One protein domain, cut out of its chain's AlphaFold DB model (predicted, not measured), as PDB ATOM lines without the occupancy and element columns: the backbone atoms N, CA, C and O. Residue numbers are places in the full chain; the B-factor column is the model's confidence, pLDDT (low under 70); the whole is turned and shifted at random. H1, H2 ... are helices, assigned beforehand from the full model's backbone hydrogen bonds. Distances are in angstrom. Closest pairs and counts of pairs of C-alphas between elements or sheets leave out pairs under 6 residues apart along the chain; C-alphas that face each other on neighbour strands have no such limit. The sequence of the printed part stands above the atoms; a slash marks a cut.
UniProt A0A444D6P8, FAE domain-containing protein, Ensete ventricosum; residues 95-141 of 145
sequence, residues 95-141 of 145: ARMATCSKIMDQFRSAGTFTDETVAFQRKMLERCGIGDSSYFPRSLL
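AT A GLANCE: This is residues 95 to 141 of the 145 residues of the protein "FAE domain-containing protein" of Ensete ventricosum (UniProt A0A444D6P8). The longest helix, H2, and H1 lie side by side as a helical hairpin, and the short helix H3 packs on H1. The link from H2 to H3 folds back to the first residues, where residues 97 to 98 and 134 to 135 form a short antiparallel pairing. The 47 printed residues hold three named helices, in the order H1, H2, H3, and no named strand: the class is all helix. The whole is compact, with a radius of gyration of the C-alphas of 10.2 A and spans of 26 by 22 by 13 A.

HOW THE PARTS SIT: H2, residues 115 to 127, touches H1, residues 100 to 109, and the closest C-alphas are those of Val 118 and Phe 107, 6.5 A apart. They run opposite ways at a shallow tilt of 19 degrees. H3, residues 138 to 141, touches H1, closest at the C-alphas of Leu 140 and Gln 106, 6.8 A apart. H2 and H3 are apart. In H1 and H2 every O i to N i+4 pair is within hydrogen-bond range; H3 is too short for such a pair.

IN THESE COORDINATES: H2 is 18.4 A long, from C-alpha 115 at (71.291, 67.177, 89.380). H1 is 14.4 A long, from C-alpha 100 at (84.958, 67.506, 82.096). H3, 5.0 A, ends at C-alpha 141, (88.079, 75.713, 89.075).

THE WHOLE: The C-alphas of Ala 95 and Glu 116 are the two farthest apart, at 28.5 A. The printed part has no cut, the links are tight from H1 to H2 and short from H2 to H3, and no printed residue is under pLDDT 70.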
ATOM      1  N   ALA A  95      97.430  75.345  85.104       86.38
ATOM      2  CA  ALA A  95      96.553  75.529  86.263       86.38
ATOM      3  C   ALA A  95      95.087  75.832  85.888       86.38
ATOM      4  O   ALA A  95      94.190  75.625  86.702       86.38
ATOM      5  N   ARG A  96      94.838  76.319  84.665       85.69
ATOM      6  CA  ARG A  96      93.492  76.560  84.124       85.69
ATOM      7  C   ARG A  96      92.933  75.363  83.352       85.69
ATOM      8  O   ARG A  96      91.814  75.441  82.857       85.69
ATOM      9  N   MET A  97      93.700  74.285  83.205       90.88
ATOM     10  CA  MET A  97      93.281  73.097  82.469       90.88
ATOM     11  C   MET A  97      92.496  72.159  83.388       90.88
ATOM     12  O   MET A  97      92.921  71.891  84.515       90.88
ATOM     13  N   ALA A  98      91.359  71.652  82.919       90.12
ATOM     14  CA  ALA A  98      90.568  70.685  83.667       90.12
ATOM     15  C   ALA A  98      89.828  69.693  82.767       90.12
ATOM     16  O   ALA A  98      89.493  69.969  81.618       90.12
ATOM     17  N   THR A  99      89.563  68.531  83.355       91.00
ATOM     18  CA  THR A  99      88.730  67.457  82.814       91.00
ATOM     19  C   THR A  99      87.252  67.821  82.928       91.00
ATOM     20  O   THR A  99      86.860  68.468  83.904       91.00
ATOM     21  N   CYS A 100      86.413  67.338  82.005       89.50
ATOM     22  CA  CYS A 100      84.958  67.506  82.096       89.50
ATOM     23  C   CYS A 100      84.417  67.002  83.451       89.50
ATOM     24  O   CYS A 100      83.655  67.703  84.112       89.50
ATOM     25  N   SER A 101      84.914  65.855  83.940       88.69
ATOM     26  CA  SER A 101      84.556  65.316  85.264       88.69
ATOM     27  C   SER A 101      84.817  66.306  86.401       88.69
ATOM     28  O   SER A 101      83.940  66.533  87.223       88.69
ATOM     29  N   LYS A 102      85.989  66.954  86.411       89.44
ATOM     30  CA  LYS A 102      86.371  67.900  87.469       89.44
ATOM     31  C   LYS A 102      85.440  69.115  87.505       89.44
ATOM     32  O   LYS A 102      85.119  69.616  88.576       89.44
ATOM     33  N   ILE A 103      84.988  69.574  86.339       90.62
ATOM     34  CA  ILE A 103      84.011  70.663  86.232       90.62
ATOM     35  C   ILE A 103      82.622  70.205  86.697       90.62
ATOM     36  O   ILE A 103      81.925  70.961  87.367       90.62
ATOM     37  N   MET A 104      82.227  68.960  86.410       90.62
ATOM     38  CA  MET A 104      80.967  68.402  86.916       90.62
ATOM     39  C   MET A 104      80.958  68.281  88.442       90.62
ATOM     40  O   MET A 104      79.943  68.585  89.069       90.62
ATOM     41  N   ASP A 105      82.081  67.889  89.043       90.31
ATOM     42  CA  ASP A 105      82.238  67.852  90.500       90.31
ATOM     43  C   ASP A 105      82.166  69.264  91.096       90.31
ATOM     44  O   ASP A 105      81.571  69.473  92.157       90.31
ATOM     45  N   GLN A 106      82.694  70.258  90.374       89.56
ATOM     46  CA  GLN A 106      82.550  71.656  90.757       89.56
ATOM     47  C   GLN A 106      81.089  72.112  90.735       89.56
ATOM     48  O   GLN A 106      80.614  72.717  91.689       89.56
ATOM     49  N   PHE A 107      80.339  71.810  89.676       89.00
ATOM     50  CA  PHE A 107      78.934  72.209  89.608       89.00
ATOM     51  C   PHE A 107      78.092  71.561  90.710       89.00
ATOM     52  O   PHE A 107      77.236  72.229  91.290       89.00
ATOM     53  N   ARG A 108      78.390  70.305  91.064       89.00
ATOM     54  CA  ARG A 108      77.763  69.619  92.205       89.00
ATOM     55  C   ARG A 108      78.113  70.278  93.540       89.00
ATOM     56  O   ARG A 108      77.242  70.455  94.383       89.00
ATOM     57  N   SER A 109      79.374  70.660  93.733       87.38
ATOM     58  CA  SER A 109      79.842  71.272  94.986       87.38
ATOM     59  C   SER A 109      79.482  72.753  95.135       87.38
ATOM     60  O   SER A 109      79.455  73.250  96.256       87.38
ATOM     61  N   ALA A 110      79.138  73.449  94.047       84.69
ATOM     62  CA  ALA A 110      78.685  74.839  94.079       84.69
ATOM     63  C   ALA A 110      77.289  75.021  94.714       84.69
ATOM     64  O   ALA A 110      76.877  76.154  94.956       84.69
ATOM     65  N   GLY A 111      76.527  73.939  94.932       78.56
ATOM     66  CA  GLY A 111      75.239  73.949  95.646       78.56
ATOM     67  C   GLY A 111      74.101  74.741  94.981       78.56
ATOM     68  O   GLY A 111      72.990  74.757  95.492       78.56
ATOM     69  N   THR A 112      74.365  75.389  93.844       83.50
ATOM     70  CA  THR A 112      73.403  76.227  93.104       83.50
ATOM     71  C   THR A 112      72.689  75.442  91.994       83.50
ATOM     72  O   THR A 112      71.636  75.850  91.516       83.50
ATOM     73  N   PHE A 113      73.259  74.312  91.570       85.50
ATOM     74  CA  PHE A 113      72.780  73.518  90.442       85.50
ATOM     75  C   PHE A 113      72.076  72.248  90.931       85.50
ATOM     76  O   PHE A 113      72.608  71.523  91.769       85.50
ATOM     77  N   THR A 114      70.892  71.958  90.386       91.31
ATOM     78  CA  THR A 114      70.212  70.669  90.587       91.31
ATOM     79  C   THR A 114      70.878  69.574  89.751       91.31
ATOM     80  O   THR A 114      71.501  69.863  88.725       91.31
ATOM     81  N   ASP A 115      70.703  68.304  90.122       91.88
ATOM     82  CA  ASP A 115      71.291  67.177  89.380       91.88
ATOM     83  C   ASP A 115      70.881  67.143  87.896       91.88
ATOM     84  O   ASP A 115      71.693  66.798  87.033       91.88
ATOM     85  N   GLU A 116      69.658  67.572  87.571       93.44
ATOM     86  CA  GLU A 116      69.186  67.695  86.188       93.44
ATOM     87  C   GLU A 116      69.980  68.747  85.403       93.44
ATOM     88  O   GLU A 116      70.412  68.493  84.274       93.44
ATOM     89  N   THR A 117      70.240  69.909  86.013       92.19
ATOM     90  CA  THR A 117      71.042  70.969  85.381       92.19
ATOM     91  C   THR A 117      72.502  70.559  85.207       92.19
ATOM     92  O   THR A 117      73.089  70.838  84.160       92.19
ATOM     93  N   VAL A 118      73.072  69.811  86.159       93.12
ATOM     94  CA  VAL A 118      74.426  69.248  86.031       93.12
ATOM     95  C   VAL A 118      74.480  68.217  84.899       93.12
ATOM     96  O   VAL A 118      75.412  68.221  84.092       93.12
ATOM     97  N   ALA A 119      73.475  67.344  84.784       93.31
ATOM     98  CA  ALA A 119      73.394  66.368  83.697       93.31
ATOM     99  C   ALA A 119      73.234  67.042  82.323       93.31
ATOM    100  O   ALA A 119      73.825  66.593  81.336       93.31
ATOM    101  N   PHE A 120      72.475  68.139  82.256       93.69
ATOM    102  CA  PHE A 120      72.363  68.959  81.054       93.69
ATOM    103  C   PHE A 120      73.708  69.591  80.671       93.69
ATOM    104  O   PHE A 120      74.144  69.453  79.525       93.69
ATOM    105  N   GLN A 121      74.410  70.211  81.625       92.38
ATOM    106  CA  GLN A 121      75.730  70.803  81.396       92.38
ATOM    107  C   GLN A 121      76.749  69.759  80.925       92.38
ATOM    108  O   GLN A 121      77.497  70.029  79.988       92.38
ATOM    109  N   ARG A 122      76.733  68.542  81.486       92.06
ATOM    110  CA  ARG A 122      77.577  67.430  81.015       92.06
ATOM    111  C   ARG A 122      77.345  67.120  79.538       92.06
ATOM    112  O   ARG A 122      78.292  67.127  78.757       92.06
ATOM    113  N   LYS A 123      76.083  66.896  79.152       93.56
ATOM    114  CA  LYS A 123      75.711  66.610  77.757       93.56
ATOM    115  C   LYS A 123      76.127  67.747  76.826       93.56
ATOM    116  O   LYS A 123      76.539  67.490  75.698       93.56
ATOM    117  N   MET A 124      76.024  68.991  77.288       93.00
ATOM    118  CA  MET A 124      76.465  70.157  76.527       93.00
ATOM    119  C   MET A 124      77.984  70.142  76.306       93.00
ATOM    120  O   MET A 124      78.423  70.270  75.166       93.00
ATOM    121  N   LEU A 125      78.783  69.917  77.358       91.06
ATOM    122  CA  LEU A 125      80.246  69.839  77.244       91.06
ATOM    123  C   LEU A 125      80.682  68.717  76.286       91.06
ATOM    124  O   LEU A 125      81.541  68.938  75.431       91.06
ATOM    125  N   GLU A 126      80.055  67.545  76.385       90.69
ATOM    126  CA  GLU A 126      80.322  66.401  75.503       90.69
ATOM    127  C   GLU A 126      79.978  66.713  74.038       90.69
ATOM    128  O   GLU A 126      80.772  66.429  73.140       90.69
ATOM    129  N   ARG A 127      78.834  67.364  73.782       93.69
ATOM    130  CA  ARG A 127      78.416  67.762  72.426       93.69
ATOM    131  C   ARG A 127      79.286  68.858  71.820       93.69
ATOM    132  O   ARG A 127      79.478  68.866  70.609       93.69
ATOM    133  N   CYS A 128      79.828  69.755  72.637       92.88
ATOM    134  CA  CYS A 128      80.777  70.773  72.190       92.88
ATOM    135  C   CYS A 128      82.176  70.205  71.886       92.88
ATOM    136  O   CYS A 128      83.038  70.952  71.430       92.88
ATOM    137  N   GLY A 129      82.426  68.915  72.143       89.81
ATOM    138  CA  GLY A 129      83.745  68.308  71.955       89.81
ATOM    139  C   GLY A 129      84.780  68.793  72.975       89.81
ATOM    140  O   GLY A 129      85.980  68.783  72.694       89.81
ATOM    141  N   ILE A 130      84.333  69.237  74.155       90.75
ATOM    142  CA  ILE A 130      85.214  69.702  75.228       90.75
ATOM    143  C   ILE A 130      85.889  68.482  75.859       90.75
ATOM    144  O   ILE A 130      85.285  67.736  76.626       90.75
ATOM    145  N   GLY A 131      87.158  68.271  75.506       83.56
ATOM    146  CA  GLY A 131      87.968  67.170  76.021       83.56
ATOM    147  C   GLY A 131      88.623  67.476  77.369       83.56
ATOM    148  O   GLY A 131      88.533  68.582  77.903       83.56
ATOM    149  N   ASP A 132      89.390  66.513  77.879       85.75
ATOM    150  CA  ASP A 132      89.973  66.575  79.229       85.75
ATOM    151  C   ASP A 132      91.174  67.519  79.391       85.75
ATOM    152  O   ASP A 132      91.760  67.631  80.468       85.75
ATOM    153  N   SER A 133      91.548  68.201  78.311       87.75
ATOM    154  CA  SER A 133      92.634  69.187  78.261       87.75
ATOM    155  C   SER A 133      92.127  70.586  77.911       87.75
ATOM    156  O   SER A 133      92.834  71.388  77.303       87.75
ATOM    157  N   SER A 134      90.885  70.872  78.299       91.31
ATOM    158  CA  SER A 134      90.236  72.154  78.042       91.31
ATOM    159  C   SER A 134      90.557  73.162  79.140       91.31
ATOM    160  O   SER A 134      90.727  72.809  80.309       91.31
ATOM    161  N   TYR A 135      90.655  74.431  78.752       91.69
ATOM    162  CA  TYR A 135      90.932  75.523  79.673       91.69
ATOM    163  C   TYR A 135      89.636  76.166  80.145       91.69
ATOM    164  O   TYR A 135      88.812  76.576  79.332       91.69
ATOM    165  N   PHE A 136      89.487  76.289  81.458       90.12
ATOM    166  CA  PHE A 136      88.310  76.864  82.095       90.12
ATOM    167  C   PHE A 136      88.676  78.121  82.891       90.12
ATOM    168  O   PHE A 136      89.817  78.274  83.350       90.12
ATOM    169  N   PRO A 137      87.724  79.053  83.067       89.19
ATOM    170  CA  PRO A 137      87.922  80.214  83.919       89.19
ATOM    171  C   PRO A 137      88.161  79.786  85.369       89.19
ATOM    172  O   PRO A 137      87.622  78.791  85.852       89.19
ATOM    173  N   ARG A 138      88.954  80.582  86.093       87.44
ATOM    174  CA  ARG A 138      89.335  80.288  87.481       87.44
ATOM    175  C   ARG A 138      88.126  80.162  88.416       87.44
ATOM    176  O   ARG A 138      88.190  79.370  89.346       87.44
ATOM    177  N   SER A 139      87.036  80.878  88.138       85.88
ATOM    178  CA  SER A 139      85.775  80.794  88.889       85.88
ATOM    179  C   SER A 139      85.144  79.399  88.866       85.88
ATOM    180  O   SER A 139      84.532  78.995  89.845       85.88
ATOM    181  N   LEU A 140      85.329  78.639  87.782       86.12
ATOM    182  CA  LEU A 140      84.841  77.261  87.666       86.12
ATOM    183  C   LEU A 140      85.827  76.225  88.217       86.12
ATOM    184  O   LEU A 140      85.490  75.055  88.319       86.12
ATOM    185  N   LEU A 141      87.057  76.620  88.539       87.38
ATOM    186  CA  LEU A 141      88.079  75.713  89.075       87.38
ATOM    187  C   LEU A 141      88.294  75.896  90.575       87.38
ATOM    188  O   LEU A 141      88.786  74.991  91.244       87.38
TER     189      LEU A 141